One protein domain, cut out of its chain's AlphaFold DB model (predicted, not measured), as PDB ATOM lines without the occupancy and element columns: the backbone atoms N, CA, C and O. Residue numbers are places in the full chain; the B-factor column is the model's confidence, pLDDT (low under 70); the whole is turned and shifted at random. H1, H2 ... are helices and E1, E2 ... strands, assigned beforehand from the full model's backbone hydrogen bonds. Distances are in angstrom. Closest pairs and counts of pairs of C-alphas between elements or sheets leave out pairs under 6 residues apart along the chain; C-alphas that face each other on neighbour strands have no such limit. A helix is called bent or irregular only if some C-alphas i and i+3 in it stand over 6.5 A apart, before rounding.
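What this domain is: This is residues 8 to 88 of the 231 residues of a protein of Chloroflexi bacterium 13_1_40CM_4_65_13 (UniProt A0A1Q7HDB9). A small three-stranded sheet is built along the long, bent strand E2, with E1 on its first part, E5 on its later part and H3 packed on the sheet. A two-stranded hairpin, E3 and E4, sits near the end of E2, and H2 lies at the far end of the longest axis from E1. The printed part has 81 residues, in the order E1 E2 H1 E3 E4 H2 E5 H3, of mixed class; the sheets, E1 E2 E5 and E3 E4, are antiparallel. It is compact, with a radius of gyration of the C-alphas of 12.7 A and spans of 36 by 26 by 23 A.

How they stand to each other: E1, residues 8 to 10, forms a hairpin with E2, residues 14 to 22, with N 8 and O 16 2.8 A apart. E2 bends by 78 degrees at residue 17 and pairs over residues 18 to 22 with E5, residues 73 to 77; N 74 and O 21 are 2.8 A apart. H1, residues 23 to 27, only grazes this sheet. E3, residues 33 to 35, and E4, residues 47 to 49, form a hairpin, with N 34 and O 48 2.9 A apart. The closest C-alphas of E2 and E4, Leu 21 and Ala 47, are 4.9 A apart. H2, residues 50 to 59, is not on the first sheet; H1 and H2 are near each other. H3, residues 78 to 86, is on the first sheet at a height of 9.4 A and stands up from it; its closest C-alphas to E2 are Gly 78 and Thr 17, 5.2 A. In H1, H2 and H3 every O i to N i+4 pair is within hydrogen-bond range.

Where its parts are: E1 begins at C-alpha 8, (-20.296, 15.062, 711.021). E2 is 21.2 A long, H2 14.4 A, E5 13.4 A and H3 12.4 A, ending at C-alpha 86, (-22.057, 1.578, 726.383).

The domain as a whole: The C-alphas farthest apart, Gly 14 and Arg 58, are 36.9 A apart. The printed part has no cut; the links E3 to E4 and H2 to E5 are long. Residues 12 to 13 and 86 have pLDDT under 70.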
ATOM      1  N   VAL A   8     -21.466  14.415 710.422       86.62
ATOM      2  CA  VAL A   8     -20.296  15.062 711.021       86.62
ATOM      3  C   VAL A   8     -19.035  14.267 710.694       86.62
ATOM      4  O   VAL A   8     -19.055  13.035 710.662       86.62
ATOM      5  N   GLU A   9     -17.926  14.967 710.456       86.00
ATOM      6  CA  GLU A   9     -16.606  14.359 710.284       86.00
ATOM      7  C   GLU A   9     -15.948  14.179 711.659       86.00
ATOM      8  O   GLU A   9     -15.609  15.146 712.345       86.00
ATOM      9  N   CYS A  10     -15.800  12.932 712.099       78.19
ATOM     10  CA  CYS A  10     -15.122  12.599 713.343       78.19
ATOM     11  C   CYS A  10     -13.642  12.330 713.071       78.19
ATOM     12  O   CYS A  10     -13.307  11.471 712.262       78.19
ATOM     13  N   ALA A  11     -12.750  12.973 713.827       72.88
ATOM     14  CA  ALA A  11     -11.309  12.737 713.713       72.88
ATOM     15  C   ALA A  11     -10.896  11.269 713.965       72.88
ATOM     16  O   ALA A  11      -9.823  10.857 713.538       72.88
ATOM     17  N   THR A  12     -11.732  10.486 714.658       66.00
ATOM     18  CA  THR A  12     -11.457   9.081 715.000       66.00
ATOM     19  C   THR A  12     -12.194   8.090 714.103       66.00
ATOM     20  O   THR A  12     -11.624   7.074 713.726       66.00
ATOM     21  N   HIS A  13     -13.457   8.366 713.766       67.94
ATOM     22  CA  HIS A  13     -14.337   7.404 713.085       67.94
ATOM     23  C   HIS A  13     -14.704   7.816 711.653       67.94
ATOM     24  O   HIS A  13     -15.492   7.131 711.006       67.94
ATOM     25  N   GLY A  14     -14.168   8.938 711.166       78.00
ATOM     26  CA  GLY A  14     -14.551   9.522 709.887       78.00
ATOM     27  C   GLY A  14     -15.992  10.030 709.891       78.00
ATOM     28  O   GLY A  14     -16.553  10.386 710.936       78.00
ATOM     29  N   ARG A  15     -16.605  10.067 708.710       74.75
ATOM     30  CA  ARG A  15     -17.963  10.579 708.525       74.75
ATOM     31  C   ARG A  15     -19.008   9.672 709.173       74.75
ATOM     32  O   ARG A  15     -19.045   8.470 708.925       74.75
ATOM     33  N   GLY A  16     -19.903  10.254 709.963       77.19
ATOM     34  CA  GLY A  16     -21.028   9.533 710.558       77.19
ATOM     35  C   GLY A  16     -22.213  10.443 710.844       77.19
ATOM     36  O   GLY A  16     -22.094  11.664 710.775       77.19
ATOM     37  N   THR A  17     -23.361   9.850 711.168       81.75
ATOM     38  CA  THR A  17     -24.561  10.596 711.569       81.75
ATOM     39  C   THR A  17     -24.273  11.407 712.825       81.75
ATOM     40  O   THR A  17     -23.626  10.913 713.746       81.75
ATOM     41  N   GLN A  18     -24.710  12.655 712.850       87.50
ATOM     42  CA  GLN A  18     -24.495  13.555 713.967       87.50
ATOM     43  C   GLN A  18     -25.483  13.273 715.105       87.50
ATOM     44  O   GLN A  18     -26.629  12.907 714.853       87.50
ATOM     45  N   ALA A  19     -25.048  13.507 716.337       87.81
ATOM     46  CA  ALA A  19     -25.883  13.493 717.533       87.81
ATOM     47  C   ALA A  19     -25.329  14.464 718.582       87.81
ATOM     48  O   ALA A  19     -24.122  14.736 718.597       87.81
ATOM     49  N   PHE A  20     -26.179  14.963 719.481       90.69
ATOM     50  CA  PHE A  20     -25.765  15.880 720.539       90.69
ATOM     51  C   PHE A  20     -25.882  15.250 721.926       90.69
ATOM     52  O   PHE A  20     -26.940  14.779 722.342       90.69
ATOM     53  N   LEU A  21     -24.775  15.266 722.671       90.56
ATOM     54  CA  LEU A  21     -24.701  14.735 724.031       90.56
ATOM     55  C   LEU A  21     -24.298  15.808 725.032       90.56
ATOM     56  O   LEU A  21     -23.446  16.649 724.743       90.56
ATOM     57  N   CYS A  22     -24.828  15.743 726.254       94.12
ATOM     58  CA  CYS A  22     -24.269  16.553 727.337       94.12
ATOM     59  C   CYS A  22     -22.821  16.130 727.641       94.12
ATOM     60  O   CYS A  22     -22.500  14.939 727.653       94.12
ATOM     61  N   GLN A  23     -21.957  17.101 727.938       91.19
ATOM     62  CA  GLN A  23     -20.531  16.879 728.189       91.19
ATOM     63  C   GLN A  23     -20.271  15.868 729.319       91.19
ATOM     64  O   GLN A  23     -19.344  15.073 729.211       91.19
ATOM     65  N   HIS A  24     -21.144  15.790 730.329       93.56
ATOM     66  CA  HIS A  24     -21.031  14.799 731.408       93.56
ATOM     67  C   HIS A  24     -21.063  13.348 730.906       93.56
ATOM     68  O   HIS A  24     -20.317  12.516 731.407       93.56
ATOM     69  N   LEU A  25     -21.885  13.028 729.897       90.44
ATOM     70  CA  LEU A  25     -21.881  11.677 729.318       90.44
ATOM     71  C   LEU A  25     -20.560  11.384 728.583       90.44
ATOM     72  O   LEU A  25     -20.141  10.240 728.452       90.44
ATOM     73  N   ILE A  26     -19.866  12.413 728.098       86.25
ATOM     74  CA  ILE A  26     -18.581  12.244 727.412       86.25
ATOM     75  C   ILE A  26     -17.447  12.024 728.418       86.25
ATOM     76  O   ILE A  26     -16.554  11.216 728.148       86.25
ATOM     77  N   GLU A  27     -17.496  12.709 729.558       83.88
ATOM     78  CA  GLU A  27     -16.406  12.766 730.537       83.88
ATOM     79  C   GLU A  27     -16.525  11.734 731.665       83.88
ATOM     80  O   GLU A  27     -15.512  11.310 732.221       83.88
ATOM     81  N   GLU A  28     -17.742  11.299 731.991       85.19
ATOM     82  CA  GLU A  28     -18.016  10.383 733.097       85.19
ATOM     83  C   GLU A  28     -18.471   8.997 732.600       85.19
ATOM     84  O   GLU A  28     -18.563   8.717 731.407       85.19
ATOM     85  N   SER A  29     -18.747   8.085 733.535       79.75
ATOM     86  CA  SER A  29     -19.254   6.734 733.252       79.75
ATOM     87  C   SER A  29     -20.295   6.325 734.291       79.75
ATOM     88  O   SER A  29     -20.405   6.955 735.341       79.75
ATOM     89  N   SER A  30     -21.081   5.281 734.015       80.38
ATOM     90  CA  SER A  30     -22.118   4.758 734.931       80.38
ATOM     91  C   SER A  30     -23.238   5.742 735.324       80.38
ATOM     92  O   SER A  30     -23.991   5.491 736.262       80.38
ATOM     93  N   LEU A  31     -23.371   6.870 734.621       84.38
ATOM     94  CA  LEU A  31     -24.545   7.747 734.712       84.38
ATOM     95  C   LEU A  31     -25.765   7.125 734.016       84.38
ATOM     96  O   LEU A  31     -25.609   6.438 733.016       84.38
ATOM     97  N   GLU A  32     -26.981   7.421 734.485       84.06
ATOM     98  CA  GLU A  32     -28.194   7.125 733.704       84.06
ATOM     99  C   GLU A  32     -28.164   7.877 732.370       84.06
ATOM    100  O   GLU A  32     -27.925   9.089 732.351       84.06
ATOM    101  N   PHE A  33     -28.470   7.162 731.290       87.56
ATOM    102  CA  PHE A  33     -28.469   7.664 729.922       87.56
ATOM    103  C   PHE A  33     -29.909   7.932 729.463       87.56
ATOM    104  O   PHE A  33     -30.636   7.007 729.108       87.56
ATOM    105  N   HIS A  34     -30.335   9.193 729.513       91.31
ATOM    106  CA  HIS A  34     -31.653   9.628 729.042       91.31
ATOM    107  C   HIS A  34     -31.565   9.996 727.560       91.31
ATOM    108  O   HIS A  34     -30.625  10.682 727.160       91.31
ATOM    109  N   ARG A  35     -32.534   9.538 726.766       89.25
ATOM    110  CA  ARG A  35     -32.703   9.842 725.337       89.25
ATOM    111  C   ARG A  35     -34.147   9.579 724.920       89.25
ATOM    112  O   ARG A  35     -34.843   8.838 725.617       89.25
ATOM    113  N   ASP A  36     -34.553  10.130 723.783       80.12
ATOM    114  CA  ASP A  36     -35.766   9.678 723.095       80.12
ATOM    115  C   ASP A  36     -35.549   8.290 722.464       80.12
ATOM    116  O   ASP A  36     -34.414   7.816 722.334       80.12
ATOM    117  N   ASP A  37     -36.639   7.624 722.080       77.50
ATOM    118  CA  ASP A  37     -36.563   6.316 721.432       77.50
ATOM    119  C   ASP A  37     -35.927   6.439 720.032       77.50
ATOM    120  O   ASP A  37     -36.396   7.234 719.210       77.50
ATOM    121  N   PRO A  38     -34.865   5.667 719.725       76.06
ATOM    122  CA  PRO A  38     -34.266   5.659 718.396       76.06
ATOM    123  C   PRO A  38     -35.255   5.200 717.316       76.06
ATOM    124  O   PRO A  38     -36.006   4.245 717.509       76.06
ATOM    125  N   THR A  39     -35.203   5.838 716.148       77.94
ATOM    126  CA  THR A  39     -36.011   5.496 714.963       77.94
ATOM    127  C   THR A  39     -35.111   5.190 713.765       77.94
ATOM    128  O   THR A  39     -33.897   5.382 713.832       77.94
ATOM    129  N   VAL A  40     -35.683   4.711 712.656       70.81
ATOM    130  CA  VAL A  40     -34.919   4.482 711.413       70.81
ATOM    131  C   VAL A  40     -34.372   5.805 710.870       70.81
ATOM    132  O   VAL A  40     -33.249   5.863 710.375       70.81
ATOM    133  N   GLU A  41     -35.150   6.875 711.004       78.75
ATOM    134  CA  GLU A  41     -34.818   8.221 710.549       78.75
ATOM    135  C   GLU A  41     -33.848   8.930 711.503       78.75
ATOM    136  O   GLU A  41     -33.019   9.726 711.063       78.75
ATOM    137  N   ASN A  42     -33.931   8.630 712.804       79.38
ATOM    138  CA  ASN A  42     -33.035   9.151 713.829       79.38
ATOM    139  C   ASN A  42     -32.533   8.030 714.759       79.38
ATOM    140  O   ASN A  42     -33.056   7.858 715.867       79.38
ATOM    141  N   PRO A  43     -31.515   7.265 714.330       73.06
ATOM    142  CA  PRO A  43     -30.959   6.182 715.138       73.06
ATOM    143  C   PRO A  43     -30.133   6.683 716.335       73.06
ATOM    144  O   PRO A  43     -29.878   5.917 717.264       73.06
ATOM    145  N   TYR A  44     -29.739   7.963 716.341       83.44
ATOM    146  CA  TYR A  44     -28.883   8.573 717.362       83.44
ATOM    147  C   TYR A  44     -29.524   9.843 717.947       83.44
ATOM    148  O   TYR A  44     -29.001  10.940 717.749       83.44
ATOM    149  N   PRO A  45     -30.661   9.720 718.661       86.12
ATOM    150  CA  PRO A  45     -31.339  10.869 719.251       86.12
ATOM    151  C   PRO A  45     -30.492  11.495 720.355       86.12
ATOM    152  O   PRO A  45     -29.784  10.781 721.067       86.12
ATOM    153  N   ASP A  46     -30.608  12.808 720.534       89.00
ATOM    154  CA  ASP A  46     -29.853  13.546 721.546       89.00
ATOM    155  C   ASP A  46     -29.996  12.923 722.938       89.00
ATOM    156  O   ASP A  46     -31.055  12.417 723.320       89.00
ATOM    157  N   ALA A  47     -28.903  12.942 723.700       93.06
ATOM    158  CA  ALA A  47     -28.821  12.213 724.955       93.06
ATOM    159  C   ALA A  47     -28.165  13.007 726.083       93.06
ATOM    160  O   ALA A  47     -27.260  13.825 725.893       93.06
ATOM    161  N   TRP A  48     -28.613  12.756 727.308       95.12
ATOM    162  CA  TRP A  48     -28.165  13.499 728.480       95.12
ATOM    163  C   TRP A  48     -28.214  12.659 729.758       95.12
ATOM    164  O   TRP A  48     -28.882  11.631 729.842       95.12
ATOM    165  N   CYS A  49     -27.476  13.082 730.784       95.06
ATOM    166  CA  CYS A  49     -27.436  12.362 732.053       95.06
ATOM    167  C   CYS A  49     -28.595  12.751 732.987       95.06
ATOM    168  O   CYS A  49     -29.247  13.785 732.814       95.06
ATOM    169  N   ARG A  50     -28.799  11.993 734.072       93.56
ATOM    170  CA  ARG A  50     -29.802  12.310 735.113       93.56
ATOM    171  C   ARG A  50     -29.702  13.735 735.673       93.56
ATOM    172  O   ARG A  50     -30.717  14.325 736.043       93.56
ATOM    173  N   ALA A  51     -28.495  14.288 735.805       92.50
ATOM    174  CA  ALA A  51     -28.324  15.652 736.307       92.50
ATOM    175  C   ALA A  51     -28.896  16.677 735.315       92.50
ATOM    176  O   ALA A  51     -29.686  17.536 735.705       92.50
ATOM    177  N   CYS A  52     -28.582  16.514 734.030       93.44
ATOM    178  CA  CYS A  52     -29.135  17.312 732.942       93.44
ATOM    179  C   CYS A  52     -30.656  17.123 732.806       93.44
ATOM    180  O   CYS A  52     -31.369  18.097 732.579       93.44
ATOM    181  N   GLU A  53     -31.184  15.923 733.068       93.62
ATOM    182  CA  GLU A  53     -32.634  15.681 733.061       93.62
ATOM    183  C   GLU A  53     -33.354  16.491 734.150       93.62
ATOM    184  O   GLU A  53     -34.428  17.049 733.919       93.62
ATOM    185  N   LYS A  54     -32.757  16.628 735.342       93.50
ATOM    186  CA  LYS A  54     -33.317  17.490 736.399       93.50
ATOM    187  C   LYS A  54     -33.350  18.957 735.977       93.50
ATOM    188  O   LYS A  54     -34.300  19.657 736.325       93.50
ATOM    189  N   VAL A  55     -32.327  19.416 735.254       91.50
ATOM    190  CA  VAL A  55     -32.266  20.782 734.717       91.50
ATOM    191  C   VAL A  55     -33.386  20.994 733.695       91.50
ATOM    192  O   VAL A  55     -34.198  21.900 733.879       91.50
ATOM    193  N   ARG A  56     -33.512  20.096 732.708       91.25
ATOM    194  CA  ARG A  56     -34.581  20.119 731.696       91.25
ATOM    195  C   ARG A  56     -35.974  20.163 732.315       91.25
ATOM    196  O   ARG A  56     -36.802  20.989 731.936       91.25
ATOM    197  N   ARG A  57     -36.238  19.295 733.299       91.31
ATOM    198  CA  ARG A  57     -37.546  19.222 733.970       91.31
ATOM    199  C   ARG A  57     -37.891  20.496 734.730       91.31
ATOM    200  O   ARG A  57     -39.035  20.925 734.676       91.31
ATOM    201  N   ARG A  58     -36.920  21.115 735.411       91.44
ATOM    202  CA  ARG A  58     -37.133  22.380 736.139       91.44
ATOM    203  C   ARG A  58     -37.424  23.550 735.204       91.44
ATOM    204  O   ARG A  58     -38.222  24.405 735.562       91.44
ATOM    205  N   ALA A  59     -36.795  23.573 734.031       89.00
ATOM    206  CA  ALA A  59     -37.065  24.570 732.996       89.00
ATOM    207  C   ALA A  59     -38.381  24.307 732.236       89.00
ATOM    208  O   ALA A  59     -38.894  25.190 731.557       89.00
ATOM    209  N   GLY A  60     -38.957  23.105 732.352       90.75
ATOM    210  CA  GLY A  60     -40.152  22.715 731.604       90.75
ATOM    211  C   GLY A  60     -39.875  22.439 730.123       90.75
ATOM    212  O   GLY A  60     -40.766  22.662 729.304       90.75
ATOM    213  N   GLY A  61     -38.657  21.992 729.793       85.62
ATOM    214  CA  GLY A  61     -38.194  21.703 728.432       85.62
ATOM    215  C   GLY A  61     -36.823  22.312 728.129       85.62
ATOM    216  O   GLY A  61     -36.356  23.188 728.854       85.62
ATOM    217  N   TRP A  62     -36.180  21.845 727.056       84.62
ATOM    218  CA  TRP A  62     -34.896  22.392 726.600       84.62
ATOM    219  C   TRP A  62     -35.043  23.812 726.037       84.62
ATOM    220  O   TRP A  62     -34.231  24.672 726.361       84.62
ATOM    221  N   ASP A  63     -36.138  24.095 725.324       84.88
ATOM    222  CA  ASP A  63     -36.408  25.406 724.701       84.88
ATOM    223  C   ASP A  63     -36.640  26.544 725.706       84.88
ATOM    224  O   ASP A  63     -36.639  27.719 725.351       84.88
ATOM    225  N   ARG A  64     -36.877  26.199 726.976       85.69
ATOM    226  CA  ARG A  64     -37.169  27.144 728.065       85.69
ATOM    227  C   ARG A  64     -35.991  27.323 729.020       85.69
ATOM    228  O   ARG A  64     -36.145  27.911 730.091       85.69
ATOM    229  N   LEU A  65     -34.832  26.770 728.675       85.06
ATOM    230  CA  LEU A  65     -33.659  26.794 729.529       85.06
ATOM    231  C   LEU A  65     -32.919  28.130 729.406       85.06
ATOM    232  O   LEU A  65     -32.609  28.588 728.312       85.06
ATOM    233  N   ASP A  66     -32.599  28.732 730.551       83.56
ATOM    234  CA  ASP A  66     -31.689  29.876 730.619       83.56
ATOM    235  C   ASP A  66     -30.303  29.454 730.086       83.56
ATOM    236  O   ASP A  66     -29.722  28.510 730.640       83.56
ATOM    237  N   PRO A  67     -29.741  30.133 729.064       78.50
ATOM    238  CA  PRO A  67     -28.434  29.798 728.499       78.50
ATOM    239  C   PRO A  67     -27.303  29.758 729.532       78.50
ATOM    240  O   PRO A  67     -26.376  28.965 729.396       78.50
ATOM    241  N   THR A  68     -27.389  30.555 730.602       81.50
ATOM    242  CA  THR A  68     -26.390  30.569 731.686       81.50
ATOM    243  C   THR A  68     -26.455  29.330 732.581       81.50
ATOM    244  O   THR A  68     -25.518  29.039 733.322       81.50
ATOM    245  N   ARG A  69     -27.563  28.582 732.514       76.50
ATOM    246  CA  ARG A  69     -27.816  27.346 733.268       76.50
ATOM    247  C   ARG A  69     -27.838  26.109 732.372       76.50
ATOM    248  O   ARG A  69     -28.078  25.006 732.874       76.50
ATOM    249  N   ALA A  70     -27.617  26.279 731.069       78.88
ATOM    250  CA  ALA A  70     -27.595  25.184 730.121       78.88
ATOM    251  C   ALA A  70     -26.352  24.308 730.337       78.88
ATOM    252  O   ALA A  70     -25.241  24.831 730.430       78.88
ATOM    253  N   PRO A  71     -26.508  22.974 730.436       82.69
ATOM    254  CA  PRO A  71     -25.352  22.097 730.488       82.69
ATOM    255  C   PRO A  71     -24.597  22.184 729.154       82.69
ATOM    256  O   PRO A  71     -25.241  22.250 728.106       82.69
ATOM    257  N   PRO A  72     -23.255  22.135 729.156       88.69
ATOM    258  CA  PRO A  72     -22.497  22.086 727.915       88.69
ATOM    259  C   PRO A  72     -22.911  20.872 727.076       88.69
ATOM    260  O   PRO A  72     -22.913  19.739 727.569       88.69
ATOM    261  N   ILE A  73     -23.262  21.111 725.813       89.88
ATOM    262  CA  ILE A  73     -23.631  20.083 724.837       89.88
ATOM    263  C   ILE A  73     -22.521  19.963 723.794       89.88
ATOM    264  O   ILE A  73     -21.895  20.951 723.408       89.88
ATOM    265  N   ARG A  74     -22.250  18.741 723.344       91.31
ATOM    266  CA  ARG A  74     -21.187  18.417 722.397       91.31
ATOM    267  C   ARG A  74     -21.756  17.623 721.227       91.31
ATOM    268  O   ARG A  74     -22.549  16.708 721.424       91.31
ATOM    269  N   LEU A  75     -21.296  17.967 720.029       88.19
ATOM    270  CA  LEU A  75     -21.549  17.224 718.799       88.19
ATOM    271  C   LEU A  75     -20.671  15.969 718.755       88.19
ATOM    272  O   LEU A  75     -19.456  16.054 718.956       88.19
ATOM    273  N   VAL A  76     -21.275  14.821 718.466       84.06
ATOM    274  CA  VAL A  76     -20.590  13.536 718.292       84.06
ATOM    275  C   VAL A  76     -21.107  12.823 717.041       84.06
ATOM    276  O   VAL A  76     -22.214  13.094 716.582       84.06
ATOM    277  N   CYS A  77     -20.313  11.911 716.474       88.19
ATOM    278  CA  CYS A  77     -20.808  10.997 715.442       88.19
ATOM    279  C   CYS A  77     -21.525   9.788 716.072       88.19
ATOM    280  O   CYS A  77     -21.294   9.480 717.243       88.19
ATOM    281  N   GLY A  78     -22.321   9.057 715.289       77.38
ATOM    282  CA  GLY A  78     -23.057   7.866 715.732       77.38
ATOM    283  C   GLY A  78     -22.171   6.791 716.372       77.38
ATOM    284  O   GLY A  78     -22.516   6.234 717.403       77.38
ATOM    285  N   HIS A  79     -20.953   6.590 715.865       70.12
ATOM    286  CA  HIS A  79     -20.000   5.668 716.495       70.12
ATOM    287  C   HIS A  79     -19.557   6.145 717.890       70.12
ATOM    288  O   HIS A  79     -19.485   5.360 718.834       70.12
ATOM    289  N   CYS A  80     -19.292   7.446 718.058       76.69
ATOM    290  CA  CYS A  80     -19.012   8.013 719.377       76.69
ATOM    291  C   CYS A  80     -20.231   7.898 720.297       76.69
ATOM    292  O   CYS A  80     -20.062   7.618 721.478       76.69
ATOM    293  N   TYR A  81     -21.439   8.094 719.767       85.69
ATOM    294  CA  TYR A  81     -22.684   7.929 720.506       85.69
ATOM    295  C   TYR A  81     -22.792   6.529 721.114       85.69
ATOM    296  O   TYR A  81     -22.988   6.407 722.323       85.69
ATOM    297  N   ASP A  82     -22.614   5.488 720.298       74.25
ATOM    298  CA  ASP A  82     -22.693   4.093 720.738       74.25
ATOM    299  C   ASP A  82     -21.645   3.794 721.814       74.25
ATOM    300  O   ASP A  82     -21.978   3.276 722.884       74.25
ATOM    301  N   ASN A  83     -20.399   4.227 721.600       72.00
ATOM    302  CA  ASN A  83     -19.331   4.081 722.591       72.00
ATOM    303  C   ASN A  83     -19.682   4.774 723.913       72.00
ATOM    304  O   ASN A  83     -19.415   4.245 724.991       72.00
ATOM    305  N   ILE A  84     -20.284   5.965 723.856       78.50
ATOM    306  CA  ILE A  84     -20.669   6.702 725.056       78.50
ATOM    307  C   ILE A  84     -21.826   5.993 725.768       78.50
ATOM    308  O   ILE A  84     -21.723   5.760 726.971       78.50
ATOM    309  N   LEU A  85     -22.871   5.580 725.047       72.94
ATOM    310  CA  LEU A  85     -23.993   4.807 725.588       72.94
ATOM    311  C   LEU A  85     -23.513   3.567 726.351       72.94
ATOM    312  O   LEU A  85     -23.927   3.348 727.490       72.94
ATOM    313  N   LEU A  86     -22.592   2.797 725.771       61.00
ATOM    314  CA  LEU A  86     -22.057   1.578 726.383       61.00
ATOM    315  C   LEU A  86     -21.382   1.835 727.742       61.00
ATOM    316  O   LEU A  86     -21.572   1.053 728.671       61.00
ATOM    317  N   ARG A  87     -20.681   2.966 727.919       76.62
ATOM    318  CA  ARG A  87     -20.050   3.357 729.204       76.62
ATOM    319  C   ARG A  87     -21.054   3.670 730.320       76.62
ATOM    320  O   ARG A  87     -20.665   3.781 731.487       76.62
ATOM    321  N   HIS A  88     -22.323   3.853 729.967       78.19
ATOM    322  CA  HIS A  88     -23.400   4.255 730.869       78.19
ATOM    323  C   HIS A  88     -24.412   3.140 731.157       78.19
ATOM    324  O   HIS A  88     -25.167   3.230 732.127       78.19
TER     325      HIS A  88